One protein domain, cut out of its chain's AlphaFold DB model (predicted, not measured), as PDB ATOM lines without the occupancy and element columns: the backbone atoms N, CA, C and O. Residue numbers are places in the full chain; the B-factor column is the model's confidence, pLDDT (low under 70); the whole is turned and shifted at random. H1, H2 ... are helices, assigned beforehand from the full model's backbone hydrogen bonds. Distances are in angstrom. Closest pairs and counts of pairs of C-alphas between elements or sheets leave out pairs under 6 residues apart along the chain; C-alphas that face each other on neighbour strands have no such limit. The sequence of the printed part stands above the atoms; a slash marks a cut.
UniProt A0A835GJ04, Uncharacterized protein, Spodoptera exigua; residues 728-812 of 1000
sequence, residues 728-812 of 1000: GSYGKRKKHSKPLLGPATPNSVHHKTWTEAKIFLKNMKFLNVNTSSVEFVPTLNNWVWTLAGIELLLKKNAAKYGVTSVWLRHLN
ATOM      1  N   GLY A 728      -5.155  72.281 295.133       57.19
ATOM      2  CA  GLY A 728      -4.290  73.410 294.779       57.19
ATOM      3  C   GLY A 728      -5.112  74.563 294.200       57.19
ATOM      4  O   GLY A 728      -5.872  74.361 293.254       57.19
ATOM      5  N   SER A 729      -4.955  75.766 294.760       55.94
ATOM      6  CA  SER A 729      -5.755  76.954 294.428       55.94
ATOM      7  C   SER A 729      -4.886  78.161 294.059       55.94
ATOM      8  O   SER A 729      -3.802  78.372 294.614       55.94
ATOM      9  N   TYR A 730      -5.392  78.990 293.140       48.56
ATOM     10  CA  TYR A 730      -4.713  80.181 292.634       48.56
ATOM     11  C   TYR A 730      -4.430  81.219 293.736       48.56
ATOM     12  O   TYR A 730      -3.342  81.806 293.747       48.56
ATOM     13  N   GLY A 731      -5.349  81.406 294.691       49.59
ATOM     14  CA  GLY A 731      -5.201  82.358 295.800       49.59
ATOM     15  C   GLY A 731      -4.048  82.056 296.771       49.59
ATOM     16  O   GLY A 731      -3.568  82.952 297.463       49.59
ATOM     17  N   LYS A 732      -3.523  80.820 296.801       46.94
ATOM     18  CA  LYS A 732      -2.470  80.385 297.748       46.94
ATOM     19  C   LYS A 732      -1.032  80.544 297.202       46.94
ATOM     20  O   LYS A 732      -0.086  79.970 297.749       46.94
ATOM     21  N   ARG A 733      -0.832  81.379 296.169       48.94
ATOM     22  CA  ARG A 733       0.481  81.755 295.587       48.94
ATOM     23  C   ARG A 733       1.348  82.613 296.529       48.94
ATOM     24  O   ARG A 733       1.573  83.798 296.290       48.94
ATOM     25  N   LYS A 734       1.913  82.008 297.577       47.19
ATOM     26  CA  LYS A 734       3.069  82.582 298.294       47.19
ATOM     27  C   LYS A 734       4.356  82.346 297.493       47.19
ATOM     28  O   LYS A 734       4.478  81.338 296.806       47.19
ATOM     29  N   LYS A 735       5.352  83.230 297.648       41.69
ATOM     30  CA  LYS A 735       6.660  83.206 296.940       41.69
ATOM     31  C   LYS A 735       7.489  81.914 297.151       41.69
ATOM     32  O   LYS A 735       8.488  81.720 296.470       41.69
ATOM     33  N   HIS A 736       7.049  81.039 298.063       44.53
ATOM     34  CA  HIS A 736       7.624  79.729 298.396       44.53
ATOM     35  C   HIS A 736       6.547  78.622 298.525       44.53
ATOM     36  O   HIS A 736       6.638  77.759 299.397       44.53
ATOM     37  N   SER A 737       5.470  78.658 297.727       48.78
ATOM     38  CA  SER A 737       4.432  77.609 297.751       48.78
ATOM     39  C   SER A 737       5.005  76.223 297.417       48.78
ATOM     40  O   SER A 737       5.772  76.098 296.462       48.78
ATOM     41  N   LYS A 738       4.599  75.180 298.162       58.34
ATOM     42  CA  LYS A 738       5.015  73.782 297.924       58.34
ATOM     43  C   LYS A 738       4.774  73.390 296.445       58.34
ATOM     44  O   LYS A 738       3.711  73.738 295.927       58.34
ATOM     45  N   PRO A 739       5.677  72.640 295.774       60.16
ATOM     46  CA  PRO A 739       5.578  72.367 294.330       60.16
ATOM     47  C   PRO A 739       4.264  71.722 293.859       60.16
ATOM     48  O   PRO A 739       3.845  71.955 292.729       60.16
ATOM     49  N   LEU A 740       3.610  70.947 294.731       65.88
ATOM     50  CA  LEU A 740       2.368  70.209 294.455       65.88
ATOM     51  C   LEU A 740       1.082  71.017 294.746       65.88
ATOM     52  O   LEU A 740      -0.011  70.470 294.746       65.88
ATOM     53  N   LEU A 741       1.202  72.323 295.020       66.06
ATOM     54  CA  LEU A 741       0.060  73.245 295.158       66.06
ATOM     55  C   LEU A 741      -0.237  74.032 293.868       66.06
ATOM     56  O   LEU A 741      -1.136  74.872 293.857       66.06
ATOM     57  N   GLY A 742       0.546  73.812 292.807       66.38
ATOM     58  CA  GLY A 742       0.350  74.426 291.492       66.38
ATOM     59  C   GLY A 742      -0.611  73.634 290.593       66.38
ATOM     60  O   GLY A 742      -1.113  72.585 290.987       66.38
ATOM     61  N   PRO A 743      -0.857  74.098 289.355       73.25
ATOM     62  CA  PRO A 743      -1.613  73.323 288.381       73.25
ATOM     63  C   PRO A 743      -0.805  72.098 287.927       73.25
ATOM     64  O   PRO A 743       0.413  72.177 287.738       73.25
ATOM     65  N   ALA A 744      -1.489  70.984 287.679       74.94
ATOM     66  CA  ALA A 744      -0.900  69.823 287.032       74.94
ATOM     67  C   ALA A 744      -0.628  70.136 285.554       74.94
ATOM     68  O   ALA A 744      -1.532  70.525 284.810       74.94
ATOM     69  N   THR A 745       0.628  69.978 285.141       76.94
ATOM     70  CA  THR A 745       1.104  70.132 283.756       76.94
ATOM     71  C   THR A 745       1.966  68.924 283.363       76.94
ATOM     72  O   THR A 745       2.514  68.277 284.262       76.94
ATOM     73  N   PRO A 746       2.160  68.626 282.059       74.06
ATOM     74  CA  PRO A 746       2.941  67.465 281.610       74.06
ATOM     75  C   PRO A 746       4.351  67.354 282.209       74.06
ATOM     76  O   PRO A 746       4.834  66.252 282.443       74.06
ATOM     77  N   ASN A 747       4.986  68.492 282.513       75.75
ATOM     78  CA  ASN A 747       6.342  68.563 283.072       75.75
ATOM     79  C   ASN A 747       6.347  68.834 284.592       75.75
ATOM     80  O   ASN A 747       7.381  69.188 285.157       75.75
ATOM     81  N   SER A 748       5.191  68.751 285.258       78.50
ATOM     82  CA  SER A 748       5.072  69.037 286.691       78.50
ATOM     83  C   SER A 748       5.477  67.849 287.566       78.50
ATOM     84  O   SER A 748       5.338  66.688 287.184       78.50
ATOM     85  N   VAL A 749       5.933  68.151 288.787       77.00
ATOM     86  CA  VAL A 749       6.405  67.155 289.769       77.00
ATOM     87  C   VAL A 749       5.328  66.108 290.101       77.00
ATOM     88  O   VAL A 749       5.671  64.958 290.370       77.00
ATOM     89  N   HIS A 750       4.043  66.473 289.989       79.75
ATOM     90  CA  HIS A 750       2.885  65.612 290.248       79.75
ATOM     91  C   HIS A 750       3.003  64.214 289.620       79.75
ATOM     92  O   HIS A 750       2.792  63.225 290.311       79.75
ATOM     93  N   HIS A 751       3.405  64.101 288.347       82.25
ATOM     94  CA  HIS A 751       3.473  62.806 287.655       82.25
ATOM     95  C   HIS A 751       4.481  61.831 288.284       82.25
ATOM     96  O   HIS A 751       4.209  60.630 288.382       82.25
ATOM     97  N   LYS A 752       5.628  62.339 288.757       82.00
ATOM     98  CA  LYS A 752       6.603  61.527 289.496       82.00
ATOM     99  C   LYS A 752       5.989  61.057 290.815       82.00
ATOM    100  O   LYS A 752       5.966  59.859 291.090       82.00
ATOM    101  N   THR A 753       5.424  61.985 291.584       79.06
ATOM    102  CA  THR A 753       4.915  61.685 292.928       79.06
ATOM    103  C   THR A 753       3.671  60.791 292.910       79.06
ATOM    104  O   THR A 753       3.524  59.930 293.772       79.06
ATOM    105  N   TRP A 754       2.803  60.899 291.899       84.56
ATOM    106  CA  TRP A 754       1.681  59.972 291.696       84.56
ATOM    107  C   TRP A 754       2.139  58.568 291.303       84.56
ATOM    108  O   TRP A 754       1.501  57.589 291.687       84.56
ATOM    109  N   THR A 755       3.237  58.444 290.554       84.81
ATOM    110  CA  THR A 755       3.822  57.139 290.211       84.81
ATOM    111  C   THR A 755       4.354  56.444 291.463       84.81
ATOM    112  O   THR A 755       3.998  55.293 291.716       84.81
ATOM    113  N   GLU A 756       5.103  57.169 292.297       80.81
ATOM    114  CA  GLU A 756       5.583  56.700 293.605       80.81
ATOM    115  C   GLU A 756       4.409  56.321 294.533       80.81
ATOM    116  O   GLU A 756       4.382  55.219 295.086       80.81
ATOM    117  N   ALA A 757       3.380  57.173 294.627       81.69
ATOM    118  CA  ALA A 757       2.188  56.918 295.438       81.69
ATOM    119  C   ALA A 757       1.386  55.689 294.969       81.69
ATOM    120  O   ALA A 757       0.973  54.883 295.800       81.69
ATOM    121  N   LYS A 758       1.199  55.490 293.655       83.88
ATOM    122  CA  LYS A 758       0.515  54.302 293.102       83.88
ATOM    123  C   LYS A 758       1.245  53.001 293.441       83.88
ATOM    124  O   LYS A 758       0.581  51.999 293.690       83.88
ATOM    125  N   ILE A 759       2.581  52.998 293.437       84.38
ATOM    126  CA  ILE A 759       3.379  51.824 293.827       84.38
ATOM    127  C   ILE A 759       3.181  51.538 295.318       84.38
ATOM    128  O   ILE A 759       2.882  50.405 295.691       84.38
ATOM    129  N   PHE A 760       3.278  52.566 296.165       79.25
ATOM    130  CA  PHE A 760       3.102  52.417 297.609       79.25
ATOM    131  C   PHE A 760       1.693  51.926 297.980       79.25
ATOM    132  O   PHE A 760       1.554  50.937 298.698       79.25
ATOM    133  N   LEU A 761       0.642  52.569 297.456       83.00
ATOM    134  CA  LEU A 761      -0.756  52.244 297.767       83.00
ATOM    135  C   LEU A 761      -1.140  50.810 297.372       83.00
ATOM    136  O   LEU A 761      -1.897  50.174 298.095       83.00
ATOM    137  N   LYS A 762      -0.589  50.280 296.270       83.94
ATOM    138  CA  LYS A 762      -0.789  48.877 295.854       83.94
ATOM    139  C   LYS A 762      -0.126  47.860 296.785       83.94
ATOM    140  O   LYS A 762      -0.587  46.725 296.868       83.94
ATOM    141  N   ASN A 763       0.955  48.253 297.454       81.88
ATOM    142  CA  ASN A 763       1.688  47.398 298.388       81.88
ATOM    143  C   ASN A 763       1.145  47.499 299.825       81.88
ATOM    144  O   ASN A 763       1.420  46.625 300.647       81.88
ATOM    145  N   MET A 764       0.373  48.545 300.128       80.56
ATOM    146  CA  MET A 764      -0.262  48.747 301.426       80.56
ATOM    147  C   MET A 764      -1.408  47.746 301.639       80.56
ATOM    148  O   MET A 764      -2.220  47.498 300.750       80.56
ATOM    149  N   LYS A 765      -1.474  47.167 302.840       79.62
ATOM    150  CA  LYS A 765      -2.490  46.191 303.254       79.62
ATOM    151  C   LYS A 765      -2.957  46.526 304.664       79.62
ATOM    152  O   LYS A 765      -2.132  46.874 305.506       79.62
ATOM    153  N   PHE A 766      -4.253  46.397 304.923       79.81
ATOM    154  CA  PHE A 766      -4.780  46.450 306.283       79.81
ATOM    155  C   PHE A 766      -4.696  45.061 306.910       79.81
ATOM    156  O   PHE A 766      -4.924  44.059 306.233       79.81
ATOM    157  N   LEU A 767      -4.332  45.004 308.189       80.31
ATOM    158  CA  LEU A 767      -4.240  43.771 308.962       80.31
ATOM    159  C   LEU A 767      -5.228  43.851 310.118       80.31
ATOM    160  O   LEU A 767      -5.171  44.781 310.925       80.31
ATOM    161  N   ASN A 768      -6.113  42.867 310.207       75.25
ATOM    162  CA  ASN A 768      -7.045  42.767 311.314       75.25
ATOM    163  C   ASN A 768      -6.312  42.213 312.547       75.25
ATOM    164  O   ASN A 768      -5.835  41.081 312.535       75.25
ATOM    165  N   VAL A 769      -6.229  43.006 313.618       73.25
ATOM    166  CA  VAL A 769      -5.429  42.693 314.823       73.25
ATOM    167  C   VAL A 769      -5.868  41.393 315.513       73.25
ATOM    168  O   VAL A 769      -5.045  40.725 316.133       73.25
ATOM    169  N   ASN A 770      -7.141  41.008 315.386       71.69
ATOM    170  CA  ASN A 770      -7.702  39.851 316.088       71.69
ATOM    171  C   ASN A 770      -7.513  38.533 315.322       71.69
ATOM    172  O   ASN A 770      -7.446  37.473 315.934       71.69
ATOM    173  N   THR A 771      -7.454  38.590 313.989       73.12
ATOM    174  CA  THR A 771      -7.360  37.400 313.118       73.12
ATOM    175  C   THR A 771      -6.027  37.293 312.377       73.12
ATOM    176  O   THR A 771      -5.786  36.292 311.708       73.12
ATOM    177  N   SER A 772      -5.175  38.324 312.447       68.44
ATOM    178  CA  SER A 772      -3.956  38.496 311.636       68.44
ATOM    179  C   SER A 772      -4.183  38.383 310.118       68.44
ATOM    180  O   SER A 772      -3.234  38.223 309.350       68.44
ATOM    181  N   SER A 773      -5.439  38.473 309.672       72.50
ATOM    182  CA  SER A 773      -5.825  38.365 308.269       72.50
ATOM    183  C   SER A 773      -5.687  39.708 307.549       72.50
ATOM    184  O   SER A 773      -5.818  40.777 308.153       72.50
ATOM    185  N   VAL A 774      -5.401  39.654 306.246       77.88
ATOM    186  CA  VAL A 774      -5.403  40.844 305.388       77.88
ATOM    187  C   VAL A 774      -6.846  41.242 305.109       77.88
ATOM    188  O   VAL A 774      -7.593  40.480 304.500       77.88
ATOM    189  N   GLU A 775      -7.216  42.450 305.516       77.00
ATOM    190  CA  GLU A 775      -8.545  43.007 305.293       77.00
ATOM    191  C   GLU A 775      -8.584  43.779 303.966       77.00
ATOM    192  O   GLU A 775      -7.721  44.617 303.678       77.00
ATOM    193  N   PHE A 776      -9.586  43.489 303.132       76.19
ATOM    194  CA  PHE A 776      -9.800  44.205 301.878       76.19
ATOM    195  C   PHE A 776     -10.527  45.526 302.147       76.19
ATOM    196  O   PHE A 776     -11.722  45.543 302.424       76.19
ATOM    197  N   VAL A 777      -9.807  46.641 302.020       77.00
ATOM    198  CA  VAL A 777     -10.369  47.990 302.165       77.00
ATOM    199  C   VAL A 777     -10.432  48.663 300.787       77.00
ATOM    200  O   VAL A 777      -9.374  48.960 300.218       77.00
ATOM    201  N   PRO A 778     -11.634  48.959 300.241       81.12
ATOM    202  CA  PRO A 778     -11.789  49.557 298.908       81.12
ATOM    203  C   PRO A 778     -11.013  50.865 298.718       81.12
ATOM    204  O   PRO A 778     -10.510  51.139 297.631       81.12
ATOM    205  N   THR A 779     -10.853  51.648 299.788       81.62
ATOM    206  CA  THR A 779     -10.225  52.975 299.795       81.62
ATOM    207  C   THR A 779      -8.847  53.015 299.126       81.62
ATOM    208  O   THR A 779      -8.575  53.948 298.376       81.62
ATOM    209  N   LEU A 780      -7.976  52.015 299.335       80.75
ATOM    210  CA  LEU A 780      -6.640  51.996 298.710       80.75
ATOM    211  C   LEU A 780      -6.721  51.831 297.190       80.75
ATOM    212  O   LEU A 780      -6.014  52.520 296.453       80.75
ATOM    213  N   ASN A 781      -7.619  50.962 296.723       83.62
ATOM    214  CA  ASN A 781      -7.878  50.786 295.299       83.62
ATOM    215  C   ASN A 781      -8.498  52.055 294.709       83.62
ATOM    216  O   ASN A 781      -8.023  52.525 293.679       83.62
ATOM    217  N   ASN A 782      -9.462  52.669 295.401       85.44
ATOM    218  CA  ASN A 782     -10.083  53.921 294.970       85.44
ATOM    219  C   ASN A 782      -9.041  55.044 294.810       85.44
ATOM    220  O   ASN A 782      -9.045  55.717 293.786       85.44
ATOM    221  N   TRP A 783      -8.075  55.194 295.726       82.75
ATOM    222  CA  TRP A 783      -6.978  56.162 295.554       82.75
ATOM    223  C   TRP A 783      -6.107  55.881 294.321       82.75
ATOM    224  O   TRP A 783      -5.766  56.805 293.580       82.75
ATOM    225  N   VAL A 784      -5.760  54.614 294.065       84.25
ATOM    226  CA  VAL A 784      -5.003  54.217 292.861       84.25
ATOM    227  C   VAL A 784      -5.800  54.517 291.586       84.25
ATOM    228  O   VAL A 784      -5.222  55.004 290.609       84.25
ATOM    229  N   TRP A 785      -7.114  54.274 291.602       87.31
ATOM    230  CA  TRP A 785      -8.031  54.589 290.506       87.31
ATOM    231  C   TRP A 785      -8.149  56.098 290.272       87.31
ATOM    232  O   TRP A 785      -7.997  56.530 289.133       87.31
ATOM    233  N   THR A 786      -8.312  56.912 291.320       85.44
ATOM    234  CA  THR A 786      -8.353  58.383 291.221       85.44
ATOM    235  C   THR A 786      -7.079  58.938 290.585       85.44
ATOM    236  O   THR A 786      -7.152  59.731 289.647       85.44
ATOM    237  N   LEU A 787      -5.898  58.477 291.016       85.25
ATOM    238  CA  LEU A 787      -4.622  58.911 290.432       85.25
ATOM    239  C   LEU A 787      -4.483  58.507 288.954       85.25
ATOM    240  O   LEU A 787      -4.035  59.310 288.134       85.25
ATOM    241  N   ALA A 788      -4.896  57.289 288.589       86.12
ATOM    242  CA  ALA A 788      -4.912  56.844 287.194       86.12
ATOM    243  C   ALA A 788      -5.931  57.629 286.340       86.12
ATOM    244  O   ALA A 788      -5.642  57.978 285.192       86.12
ATOM    245  N   GLY A 789      -7.094  57.957 286.910       86.75
ATOM    246  CA  GLY A 789      -8.138  58.769 286.291       86.75
ATOM    247  C   GLY A 789      -7.670  60.193 285.994       86.75
ATOM    248  O   GLY A 789      -7.845  60.663 284.870       86.75
ATOM    249  N   ILE A 790      -6.992  60.848 286.942       83.81
ATOM    250  CA  ILE A 790      -6.411  62.190 286.751       83.81
ATOM    251  C   ILE A 790      -5.347  62.174 285.639       83.81
ATOM    252  O   ILE A 790      -5.360  63.037 284.760       83.81
ATOM    253  N   GLU A 791      -4.453  61.181 285.609       83.38
ATOM    254  CA  GLU A 791      -3.465  61.046 284.527       83.38
ATOM    255  C   GLU A 791      -4.114  60.828 283.150       83.38
ATOM    256  O   GLU A 791      -3.663  61.403 282.154       83.38
ATOM    257  N   LEU A 792      -5.174  60.016 283.080       87.44
ATOM    258  CA  LEU A 792      -5.926  59.772 281.849       87.44
ATOM    259  C   LEU A 792      -6.678  61.030 281.384       87.44
ATOM    260  O   LEU A 792      -6.650  61.350 280.194       87.44
ATOM    261  N   LEU A 793      -7.300  61.757 282.315       84.25
ATOM    262  CA  LEU A 793      -7.986  63.027 282.075       84.25
ATOM    263  C   LEU A 793      -7.022  64.069 281.499       84.25
ATOM    264  O   LEU A 793      -7.320  64.672 280.469       84.25
ATOM    265  N   LEU A 794      -5.842  64.234 282.104       81.44
ATOM    266  CA  LEU A 794      -4.803  65.148 281.619       81.44
ATOM    267  C   LEU A 794      -4.337  64.786 280.203       81.44
ATOM    268  O   LEU A 794      -4.269  65.665 279.342       81.44
ATOM    269  N   LYS A 795      -4.079  63.500 279.927       84.75
ATOM    270  CA  LYS A 795      -3.691  63.025 278.586       84.75
ATOM    271  C   LYS A 795      -4.780  63.296 277.544       84.75
ATOM    272  O   LYS A 795      -4.480  63.849 276.486       84.75
ATOM    273  N   LYS A 796      -6.042  62.962 277.843       84.06
ATOM    274  CA  LYS A 796      -7.183  63.212 276.943       84.06
ATOM    275  C   LYS A 796      -7.411  64.710 276.708       84.06
ATOM    276  O   LYS A 796      -7.614  65.113 275.564       84.06
ATOM    277  N   ASN A 797      -7.325  65.538 277.748       78.44
ATOM    278  CA  ASN A 797      -7.536  66.985 277.649       78.44
ATOM    279  C   ASN A 797      -6.411  67.704 276.890       78.44
ATOM    280  O   ASN A 797      -6.691  68.615 276.106       78.44
ATOM    281  N   ALA A 798      -5.160  67.265 277.053       78.88
ATOM    282  CA  ALA A 798      -4.042  67.757 276.256       78.88
ATOM    283  C   ALA A 798      -4.203  67.383 274.771       78.88
ATOM    284  O   ALA A 798      -4.101  68.257 273.915       78.88
ATOM    285  N   ALA A 799      -4.520  66.118 274.470       81.25
ATOM    286  CA  ALA A 799      -4.631  65.623 273.097       81.25
ATOM    287  C   ALA A 799      -5.855  66.167 272.333       81.25
ATOM    288  O   ALA A 799      -5.727  66.546 271.172       81.25
ATOM    289  N   LYS A 800      -7.038  66.215 272.965       79.69
ATOM    290  CA  LYS A 800      -8.298  66.598 272.299       79.69
ATOM    291  C   LYS A 800      -8.567  68.107 272.317       79.69
ATOM    292  O   LYS A 800      -9.206  68.616 271.400       79.69
ATOM    293  N   TYR A 801      -8.106  68.819 273.348       74.38
ATOM    294  CA  TYR A 801      -8.475  70.223 273.579       74.38
ATOM    295  C   TYR A 801      -7.283  71.174 273.792       74.38
ATOM    296  O   TYR A 801      -7.494  72.364 274.025       74.38
ATOM    297  N   GLY A 802      -6.038  70.684 273.738       72.25
ATOM    298  CA  GLY A 802      -4.837  71.502 273.954       72.25
ATOM    299  C   GLY A 802      -4.657  72.005 275.393       72.25
ATOM    300  O   GLY A 802      -3.863  72.916 275.635       72.25
ATOM    301  N   VAL A 803      -5.384  71.444 276.367       74.06
ATOM    302  CA  VAL A 803      -5.318  71.884 277.769       74.06
ATOM    303  C   VAL A 803      -4.140  71.214 278.471       74.06
ATOM    304  O   VAL A 803      -4.194  70.051 278.855       74.06
ATOM    305  N   THR A 804      -3.069  71.983 278.662       68.88
ATOM    306  CA  THR A 804      -1.793  71.542 279.258       68.88
ATOM    307  C   THR A 804      -1.637  71.913 280.737       68.88
ATOM    308  O   THR A 804      -0.578  71.690 281.319       68.88
ATOM    309  N   SER A 805      -2.665  72.505 281.353       73.69
ATOM    310  CA  SER A 805      -2.649  72.945 282.751       73.69
ATOM    311  C   SER A 805      -4.028  72.783 283.387       73.69
ATOM    312  O   SER A 805      -4.957  73.484 282.977       73.69
ATOM    313  N   VAL A 806      -4.158  71.923 284.399       74.75
ATOM    314  CA  VAL A 806      -5.409  71.736 285.157       74.75
ATOM    315  C   VAL A 806      -5.159  72.000 286.639       74.75
ATOM    316  O   VAL A 806      -4.233  71.458 287.234       74.75
ATOM    317  N   TRP A 807      -5.994  72.845 287.236       75.50
ATOM    318  CA  TRP A 807      -6.042  73.038 288.681       75.50
ATOM    319  C   TRP A 807      -6.953  71.986 289.284       75.50
ATOM    320  O   TRP A 807      -8.151  71.987 289.005       75.50
ATOM    321  N   LEU A 808      -6.385  71.118 290.111       75.19
ATOM    322  CA  LEU A 808      -7.087  69.935 290.582       75.19
ATOM    323  C   LEU A 808      -8.268  70.267 291.519       75.19
ATOM    324  O   LEU A 808      -9.210  69.493 291.516       75.19
ATOM    325  N   ARG A 809      -8.297  71.436 292.198       73.50
ATOM    326  CA  ARG A 809      -9.414  71.863 293.087       73.50
ATOM    327  C   ARG A 809     -10.798  71.782 292.433       73.50
ATOM    328  O   ARG A 809     -11.751  71.413 293.098       73.50
ATOM    329  N   HIS A 810     -10.890  72.038 291.132       71.75
ATOM    330  CA  HIS A 810     -12.146  71.987 290.372       71.75
ATOM    331  C   HIS A 810     -12.605  70.546 290.046       71.75
ATOM    332  O   HIS A 810     -13.584  70.361 289.335       71.75
ATOM    333  N   LEU A 811     -11.870  69.518 290.495       76.81
ATOM    334  CA  LEU A 811     -12.251  68.100 290.413       76.81
ATOM    335  C   LEU A 811     -12.793  67.559 291.749       76.81
ATOM    336  O   LEU A 811     -13.167  66.391 291.811       76.81
ATOM    337  N   ASN A 812     -12.801  68.376 292.807       76.81
ATOM    338  CA  ASN A 812     -13.359  68.018 294.107       76.81
ATOM    339  C   ASN A 812     -14.837  68.408 294.216       76.81
ATOM    340  O   ASN A 812     -15.292  69.351 293.571       76.81
TER     341      ASN A 812
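AT A GLANCE: This is residues 728 to 812 of the 1000 residues of an uncharacterized protein of Spodoptera exigua (UniProt A0A835GJ04). A loose helical hairpin makes the long body: H1 and the longer H2 run side by side in opposite directions, and the loop of residues 764 to 777 that joins them forms the tip at one end of the longest axis. Toward the other end, residues 728 to 749 wind without a named element before H1, and after H2 the chain folds back to the short H3. The printed part has 85 residues, with three named helices in the order H1, H2, H3 and no named strand; its class is all helix, though under half of the residues, 42, are in named elements. It is loose, with a radius of gyration of the C-alphas of 16.3 A, and only just elongated, spanning 50 by 33 by 21 A.

HOW THE PARTS SIT: H1, residues 750 to 763, and H2, residues 778 to 801, form a helical hairpin. They touch, with C-alphas 758 and 784 the closest at 5.5 A. Their lines stand at a shallow tilt of 29 degrees, opposite ways. H2 touches H1 with residues 780 to 791 alone. Within their link, residues 766 to 767 pair with residues 774 to 775, antiparallel. H3, residues 808 to 811, is apart from H1 and from H2. In H1 and H2 every O i to N i+4 pair is within hydrogen-bond range; H3 is too short for such a pair.

IN THESE COORDINATES: H1 is 20.0 A long and begins at C-alpha 750 (2.885, 65.612, 290.248). H2 is 32.9 A long and ends at C-alpha 801 (-8.475, 70.223, 273.579). H3 is 5.5 A long and ends at C-alpha 811 (-12.251, 68.100, 290.413).

THE WHOLE: The C-alphas of Asn 770 and Gly 802 are the two farthest apart, at 52.8 A. The printed part has no cut. The link from H1 to H2 is long, with 14 residues; that from H2 to H3 is short, with 6. Mean pLDDT of the printed part is 74.8, and residues 728 to 742, 772 and 804 are under 70.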